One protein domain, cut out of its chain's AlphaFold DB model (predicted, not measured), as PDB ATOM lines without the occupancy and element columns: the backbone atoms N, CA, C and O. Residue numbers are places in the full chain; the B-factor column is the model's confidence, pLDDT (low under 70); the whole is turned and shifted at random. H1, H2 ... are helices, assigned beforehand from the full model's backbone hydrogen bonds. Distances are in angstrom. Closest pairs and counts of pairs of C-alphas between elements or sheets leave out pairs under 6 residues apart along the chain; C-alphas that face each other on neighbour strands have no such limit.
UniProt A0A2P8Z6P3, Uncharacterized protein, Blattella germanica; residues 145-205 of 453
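AT A GLANCE: This is residues 145 to 205 of the 453 residues of an uncharacterized protein of Blattella germanica (UniProt A0A2P8Z6P3). H2 and H3 form a helical hairpin, with short H4 packed across H2 and short H1 near H2 and H4. The 61 printed residues have four named helices, H1 to H4 in order, and no named strand: all helix. The whole is compact, radius of gyration of the C-alphas 10.9 A, spanning 30 by 23 by 18 A.

HOW THE PARTS SIT: H1, residues 153 to 159, and H2, residues 161 to 173, are close but not clearly touching; their closest C-alphas, Ala 157 and Leu 164, are 7.0 A apart. H2 and H3, residues 175 to 186, touch as a hairpin through residues 167 to 172 and 177 to 181 alone, at a shallow tilt of 30 degrees, opposite ways; their closest C-alphas, Ala 171 and Ala 178, are 3.9 A apart. H4, residues 197 to 204, touches H2 about perpendicular, at 75 degrees; their closest C-alphas, Arg 168 and Thr 204, are 5.2 A apart. Every O i to N i+4 pair is within hydrogen-bond range in H2, H3 and H4; in H1 0 of 3 are, against 4 of 4 O i to N i+3 pairs.

IN THESE COORDINATES: H1 begins at C-alpha 153 (15.858, 9.487, -5.738); H2 measures 18.9 A, H3 16.3 A; H4 ends at C-alpha 204 (10.328, 21.798, -1.976).

THE WHOLE: The printed part has no cut and no long link; pLDDT is under 70 at residues 189 to 190.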
ATOM      1  N   ASN A 145       9.750   6.324   2.613       96.69
ATOM      2  CA  ASN A 145       8.761   5.288   2.315       96.69
ATOM      3  C   ASN A 145       7.968   5.560   1.026       96.69
ATOM      4  O   ASN A 145       7.199   4.709   0.584       96.69
ATOM      5  N   GLU A 146       8.124   6.739   0.424       96.31
ATOM      6  CA  GLU A 146       7.373   7.139  -0.763       96.31
ATOM      7  C   GLU A 146       8.099   6.730  -2.053       96.31
ATOM      8  O   GLU A 146       9.276   7.041  -2.242       96.31
ATOM      9  N   PRO A 147       7.420   6.088  -3.015       95.94
ATOM     10  CA  PRO A 147       8.019   5.798  -4.309       95.94
ATOM     11  C   PRO A 147       8.024   7.046  -5.212       95.94
ATOM     12  O   PRO A 147       6.973   7.617  -5.533       95.94
ATOM     13  N   CYS A 148       9.200   7.461  -5.702       94.38
ATOM     14  CA  CYS A 148       9.311   8.580  -6.649       94.38
ATOM     15  C   CYS A 148       9.457   8.144  -8.119       94.38
ATOM     16  O   CYS A 148       8.584   8.437  -8.932       94.38
ATOM     17  N   CYS A 149      10.542   7.461  -8.465       94.38
ATOM     18  CA  CYS A 149      10.918   7.051  -9.818       94.38
ATOM     19  C   CYS A 149      11.706   5.732  -9.753       94.38
ATOM     20  O   CYS A 149      12.039   5.264  -8.662       94.38
ATOM     21  N   SER A 150      12.034   5.157 -10.912       94.12
ATOM     22  CA  SER A 150      12.862   3.946 -11.034       94.12
ATOM     23  C   SER A 150      14.244   4.092 -10.388       94.12
ATOM     24  O   SER A 150      14.722   3.152  -9.761       94.12
ATOM     25  N   ASP A 151      14.840   5.284 -10.465       91.69
ATOM     26  CA  ASP A 151      16.150   5.597  -9.877       91.69
ATOM     27  C   ASP A 151      16.108   5.794  -8.350       91.69
ATOM     28  O   ASP A 151      17.136   6.057  -7.731       91.69
ATOM     29  N   LYS A 152      14.926   5.687  -7.721       93.94
ATOM     30  CA  LYS A 152      14.741   5.799  -6.266       93.94
ATOM     31  C   LYS A 152      15.427   7.037  -5.659       93.94
ATOM     32  O   LYS A 152      16.027   6.929  -4.594       93.94
ATOM     33  N   CYS A 153      15.291   8.225  -6.267       94.69
ATOM     34  CA  CYS A 153      15.858   9.487  -5.738       94.69
ATOM     35  C   CYS A 153      15.527   9.740  -4.251       94.69
ATOM     36  O   CYS A 153      16.276  10.402  -3.542       94.69
ATOM     37  N   VAL A 154      14.422   9.174  -3.762       95.62
ATOM     38  CA  VAL A 154      14.024   9.165  -2.349       95.62
ATOM     39  C   VAL A 154      15.068   8.552  -1.406       95.62
ATOM     40  O   VAL A 154      15.128   8.960  -0.251       95.62
ATOM     41  N   ALA A 155      15.942   7.655  -1.870       94.62
ATOM     42  CA  ALA A 155      17.048   7.124  -1.070       94.62
ATOM     43  C   ALA A 155      17.974   8.236  -0.538       94.62
ATOM     44  O   ALA A 155      18.563   8.099   0.531       94.62
ATOM     45  N   MET A 156      18.034   9.385  -1.220       94.25
ATOM     46  CA  MET A 156      18.771  10.556  -0.750       94.25
ATOM     47  C   MET A 156      18.205  11.131   0.558       94.25
ATOM     48  O   MET A 156      18.940  11.753   1.316       94.25
ATOM     49  N   ALA A 157      16.928  10.889   0.876       95.56
ATOM     50  CA  ALA A 157      16.353  11.269   2.165       95.56
ATOM     51  C   ALA A 157      16.918  10.460   3.341       95.56
ATOM     52  O   ALA A 157      16.910  10.959   4.463       95.56
ATOM     53  N   GLN A 158      17.446   9.253   3.096       95.81
ATOM     54  CA  GLN A 158      18.129   8.460   4.123       95.81
ATOM     55  C   GLN A 158      19.537   8.995   4.399       95.81
ATOM     56  O   GLN A 158      19.938   9.115   5.552       95.81
ATOM     57  N   THR A 159      20.288   9.322   3.345       95.12
ATOM     58  CA  THR A 159      21.710   9.686   3.447       95.12
ATOM     59  C   THR A 159      21.946  11.182   3.660       95.12
ATOM     60  O   THR A 159      22.918  11.558   4.304       95.12
ATOM     61  N   HIS A 160      21.053  12.041   3.161       95.62
ATOM     62  CA  HIS A 160      21.220  13.499   3.133       95.62
ATOM     63  C   HIS A 160      20.007  14.240   3.719       95.62
ATOM     64  O   HIS A 160      19.610  15.296   3.225       95.62
ATOM     65  N   SER A 161      19.404  13.712   4.788       96.94
ATOM     66  CA  SER A 161      18.218  14.303   5.432       96.94
ATOM     67  C   SER A 161      18.396  15.785   5.795       96.94
ATOM     68  O   SER A 161      17.534  16.602   5.472       96.94
ATOM     69  N   LYS A 162      19.548  16.149   6.373       97.44
ATOM     70  CA  LYS A 162      19.880  17.530   6.762       97.44
ATOM     71  C   LYS A 162      19.949  18.487   5.565       97.44
ATOM     72  O   LYS A 162      19.372  19.567   5.614       97.44
ATOM     73  N   LEU A 163      20.580  18.066   4.465       96.06
ATOM     74  CA  LEU A 163      20.649  18.860   3.231       96.06
ATOM     75  C   LEU A 163      19.248  19.130   2.667       96.06
ATOM     76  O   LEU A 163      18.937  20.246   2.258       96.06
ATOM     77  N   LEU A 164      18.377  18.116   2.675       96.38
ATOM     78  CA  LEU A 164      17.000  18.274   2.213       96.38
ATOM     79  C   LEU A 164      16.187  19.216   3.115       96.38
ATOM     80  O   LEU A 164      15.340  19.959   2.614       96.38
ATOM     81  N   GLU A 165      16.431  19.199   4.428       96.62
ATOM     82  CA  GLU A 165      15.834  20.143   5.378       96.62
ATOM     83  C   GLU A 165      16.291  21.572   5.083       96.62
ATOM     84  O   GLU A 165      15.453  22.473   4.981       96.62
ATOM     85  N   ASP A 166      17.586  21.770   4.847       97.12
ATOM     86  CA  ASP A 166      18.156  23.065   4.481       97.12
ATOM     87  C   ASP A 166      17.572  23.582   3.162       97.12
ATOM     88  O   ASP A 166      17.094  24.717   3.098       97.12
ATOM     89  N   TRP A 167      17.488  22.741   2.130       96.62
ATOM     90  CA  TRP A 167      16.826  23.079   0.869       96.62
ATOM     91  C   TRP A 167      15.352  23.433   1.053       96.62
ATOM     92  O   TRP A 167      14.875  24.416   0.477       96.62
ATOM     93  N   ARG A 168      14.618  22.689   1.886       95.44
ATOM     94  CA  ARG A 168      13.221  23.005   2.211       95.44
ATOM     95  C   ARG A 168      13.120  24.360   2.922       95.44
ATOM     96  O   ARG A 168      12.251  25.161   2.574       95.44
ATOM     97  N   ASN A 169      14.020  24.654   3.856       94.62
ATOM     98  CA  ASN A 169      14.077  25.925   4.577       94.62
ATOM     99  C   ASN A 169      14.425  27.098   3.648       94.62
ATOM    100  O   ASN A 169      13.761  28.134   3.687       94.62
ATOM    101  N   ILE A 170      15.407  26.934   2.761       94.75
ATOM    102  CA  ILE A 170      15.803  27.933   1.759       94.75
ATOM    103  C   ILE A 170      14.649  28.189   0.781       94.75
ATOM    104  O   ILE A 170      14.264  29.339   0.563       94.75
ATOM    105  N   ALA A 171      14.010  27.137   0.265       93.38
ATOM    106  CA  ALA A 171      12.874  27.260  -0.646       93.38
ATOM    107  C   ALA A 171      11.654  27.960  -0.009       93.38
ATOM    108  O   ALA A 171      10.863  28.598  -0.715       93.38
ATOM    109  N   LYS A 172      11.493  27.892   1.322       90.50
ATOM    110  CA  LYS A 172      10.457  28.636   2.060       90.50
ATOM    111  C   LYS A 172      10.730  30.144   2.141       90.50
ATOM    112  O   LYS A 172       9.767  30.913   2.204       90.50
ATOM    113  N   LYS A 173      11.993  30.588   2.071       89.00
ATOM    114  CA  LYS A 173      12.359  32.018   2.161       89.00
ATOM    115  C   LYS A 173      11.791  32.842   1.001       89.00
ATOM    116  O   LYS A 173      11.384  33.983   1.199       89.00
ATOM    117  N   GLY A 174      11.693  32.277  -0.206       85.56
ATOM    118  CA  GLY A 174      11.097  32.985  -1.344       85.56
ATOM    119  C   GLY A 174      11.246  32.282  -2.693       85.56
ATOM    120  O   GLY A 174      11.893  31.250  -2.811       85.56
ATOM    121  N   GLN A 175      10.652  32.860  -3.745       85.44
ATOM    122  CA  GLN A 175      10.658  32.265  -5.092       85.44
ATOM    123  C   GLN A 175      12.057  32.228  -5.728       85.44
ATOM    124  O   GLN A 175      12.373  31.283  -6.442       85.44
ATOM    125  N   ARG A 176      12.889  33.251  -5.489       87.44
ATOM    126  CA  ARG A 176      14.274  33.281  -5.986       87.44
ATOM    127  C   ARG A 176      15.095  32.150  -5.364       87.44
ATOM    128  O   ARG A 176      15.720  31.396  -6.096       87.44
ATOM    129  N   GLU A 177      15.010  32.001  -4.047       93.94
ATOM    130  CA  GLU A 177      15.687  30.932  -3.310       93.94
ATOM    131  C   GLU A 177      15.158  29.545  -3.695       93.94
ATOM    132  O   GLU A 177      15.941  28.633  -3.925       93.94
ATOM    133  N   ALA A 178      13.846  29.391  -3.897       91.75
ATOM    134  CA  ALA A 178      13.276  28.147  -4.415       91.75
ATOM    135  C   ALA A 178      13.826  27.775  -5.806       91.75
ATOM    136  O   ALA A 178      14.085  26.604  -6.066       91.75
ATOM    137  N   ARG A 179      14.052  28.756  -6.695       92.56
ATOM    138  CA  ARG A 179      14.706  28.514  -7.994       92.56
ATOM    139  C   ARG A 179      16.177  28.131  -7.844       92.56
ATOM    140  O   ARG A 179      16.650  27.310  -8.619       92.56
ATOM    141  N   ARG A 180      16.882  28.707  -6.864       95.44
ATOM    142  CA  ARG A 180      18.271  28.345  -6.552       95.44
ATOM    143  C   ARG A 180      18.361  26.894  -6.085       95.44
ATOM    144  O   ARG A 180      19.123  26.133  -6.662       95.44
ATOM    145  N   VAL A 181      17.509  26.507  -5.135       96.19
ATOM    146  CA  VAL A 181      17.386  25.119  -4.661       96.19
ATOM    147  C   VAL A 181      17.034  24.182  -5.811       96.19
ATOM    148  O   VAL A 181      17.631  23.126  -5.934       96.19
ATOM    149  N   LEU A 182      16.106  24.566  -6.692       95.12
ATOM    150  CA  LEU A 182      15.758  23.760  -7.863       95.12
ATOM    151  C   LEU A 182      16.971  23.516  -8.776       95.12
ATOM    152  O   LEU A 182      17.185  22.385  -9.195       95.12
ATOM    153  N   ALA A 183      17.758  24.555  -9.069       94.81
ATOM    154  CA  ALA A 183      18.971  24.419  -9.872       94.81
ATOM    155  C   ALA A 183      20.003  23.509  -9.188       94.81
ATOM    156  O   ALA A 183      20.601  22.661  -9.842       94.81
ATOM    157  N   GLU A 184      20.163  23.640  -7.872       95.19
ATOM    158  CA  GLU A 184      21.065  22.806  -7.076       95.19
ATOM    159  C   GLU A 184      20.615  21.338  -7.055       95.19
ATOM    160  O   GLU A 184      21.407  20.454  -7.343       95.19
ATOM    161  N   MET A 185      19.321  21.073  -6.846       94.44
ATOM    162  CA  MET A 185      18.748  19.722  -6.887       94.44
ATOM    163  C   MET A 185      18.834  19.069  -8.272       94.44
ATOM    164  O   MET A 185      18.877  17.840  -8.366       94.44
ATOM    165  N   LEU A 186      18.812  19.868  -9.340       94.06
ATOM    166  CA  LEU A 186      18.992  19.401 -10.716       94.06
ATOM    167  C   LEU A 186      20.470  19.234 -11.092       94.06
ATOM    168  O   LEU A 186      20.763  18.584 -12.092       94.06
ATOM    169  N   THR A 187      21.391  19.787 -10.303       91.81
ATOM    170  CA  THR A 187      22.830  19.632 -10.518       91.81
ATOM    171  C   THR A 187      23.297  18.346  -9.829       91.81
ATOM    172  O   THR A 187      23.117  18.204  -8.621       91.81
ATOM    173  N   PRO A 188      23.894  17.379 -10.544       81.44
ATOM    174  CA  PRO A 188      24.350  16.140  -9.924       81.44
ATOM    175  C   PRO A 188      25.525  16.403  -8.967       81.44
ATOM    176  O   PRO A 188      26.614  16.776  -9.402       81.44
ATOM    177  N   SER A 189      25.346  16.177  -7.664       59.62
ATOM    178  CA  SER A 189      26.424  16.265  -6.660       59.62
ATOM    179  C   SER A 189      27.287  14.993  -6.645       59.62
ATOM    180  O   SER A 189      27.376  14.308  -5.632       59.62
ATOM    181  N   GLY A 190      27.886  14.639  -7.788       56.56
ATOM    182  CA  GLY A 190      28.793  13.484  -7.907       56.56
ATOM    183  C   GLY A 190      28.152  12.167  -8.365       56.56
ATOM    184  O   GLY A 190      28.790  11.121  -8.287       56.56
ATOM    185  N   GLY A 191      26.912  12.201  -8.863       72.38
ATOM    186  CA  GLY A 191      26.263  11.080  -9.557       72.38
ATOM    187  C   GLY A 191      26.049  11.371 -11.045       72.38
ATOM    188  O   GLY A 191      26.098  12.520 -11.470       72.38
ATOM    189  N   THR A 192      25.765  10.349 -11.853       78.94
ATOM    190  CA  THR A 192      25.486  10.519 -13.296       78.94
ATOM    191  C   THR A 192      24.092  11.074 -13.595       78.94
ATOM    192  O   THR A 192      23.807  11.422 -14.738       78.94
ATOM    193  N   LYS A 193      23.203  11.159 -12.597       88.56
ATOM    194  CA  LYS A 193      21.796  11.522 -12.800       88.56
ATOM    195  C   LYS A 193      21.345  12.640 -11.867       88.56
ATOM    196  O   LYS A 193      21.648  12.637 -10.677       88.56
ATOM    197  N   ALA A 194      20.578  13.571 -12.426       93.44
ATOM    198  CA  ALA A 194      19.871  14.603 -11.680       93.44
ATOM    199  C   ALA A 194      18.675  14.015 -10.912       93.44
ATOM    200  O   ALA A 194      18.118  12.979 -11.283       93.44
ATOM    201  N   ASN A 195      18.237  14.706  -9.857       94.31
ATOM    202  CA  ASN A 195      17.044  14.308  -9.120       94.31
ATOM    203  C   ASN A 195      15.781  14.446  -9.983       94.31
ATOM    204  O   ASN A 195      15.591  15.443 -10.679       94.31
ATOM    205  N   CYS A 196      14.861  13.481  -9.893       94.75
ATOM    206  CA  CYS A 196      13.594  13.580 -10.614       94.75
ATOM    207  C   CYS A 196      12.696  14.700 -10.053       94.75
ATOM    208  O   CYS A 196      12.646  14.950  -8.845       94.75
ATOM    209  N   TYR A 197      11.893  15.326 -10.918       93.81
ATOM    210  CA  TYR A 197      10.984  16.408 -10.518       93.81
ATOM    211  C   TYR A 197       9.957  15.998  -9.459       93.81
ATOM    212  O   TYR A 197       9.586  16.822  -8.625       93.81
ATOM    213  N   LYS A 198       9.518  14.729  -9.439       94.19
ATOM    214  CA  LYS A 198       8.607  14.231  -8.398       94.19
ATOM    215  C   LYS A 198       9.259  14.321  -7.019       94.19
ATOM    216  O   LYS A 198       8.644  14.837  -6.092       94.19
ATOM    217  N   PHE A 199      10.516  13.896  -6.899       95.31
ATOM    218  CA  PHE A 199      11.277  14.013  -5.658       95.31
ATOM    219  C   PHE A 199      11.514  15.477  -5.266       95.31
ATOM    220  O   PHE A 199      11.222  15.861  -4.134       95.31
ATOM    221  N   ILE A 200      11.923  16.321  -6.217       95.44
ATOM    222  CA  ILE A 200      12.097  17.764  -5.984       95.44
ATOM    223  C   ILE A 200      10.799  18.403  -5.473       95.44
ATOM    224  O   ILE A 200      10.820  19.204  -4.535       95.44
ATOM    225  N   SER A 201       9.655  18.027  -6.045       92.88
ATOM    226  CA  SER A 201       8.346  18.529  -5.629       92.88
ATOM    227  C   SER A 201       7.973  18.077  -4.214       92.88
ATOM    228  O   SER A 201       7.435  18.874  -3.450       92.88
ATOM    229  N   MET A 202       8.320  16.847  -3.816       93.81
ATOM    230  CA  MET A 202       8.108  16.357  -2.446       93.81
ATOM    231  C   MET A 202       8.987  17.076  -1.404       93.81
ATOM    232  O   MET A 202       8.551  17.324  -0.276       93.81
ATOM    233  N   VAL A 203      10.216  17.453  -1.770       95.19
ATOM    234  CA  VAL A 203      11.130  18.193  -0.881       95.19
ATOM    235  C   VAL A 203      10.714  19.662  -0.766       95.19
ATOM    236  O   VAL A 203      10.549  20.176   0.343       95.19
ATOM    237  N   THR A 204      10.505  20.334  -1.901       93.56
ATOM    238  CA  THR A 204      10.328  21.798  -1.976       93.56
ATOM    239  C   THR A 204       8.869  22.262  -1.919       93.56
ATOM    240  O   THR A 204       8.594  23.432  -1.631       93.56
ATOM    241  N   GLY A 205       7.916  21.381  -2.232       90.38
ATOM    242  CA  GLY A 205       6.507  21.735  -2.399       90.38
ATOM    243  C   GLY A 205       6.232  22.684  -3.567       90.38
ATOM    244  O   GLY A 205       5.154  23.284  -3.618       90.38
TER     245      GLY A 205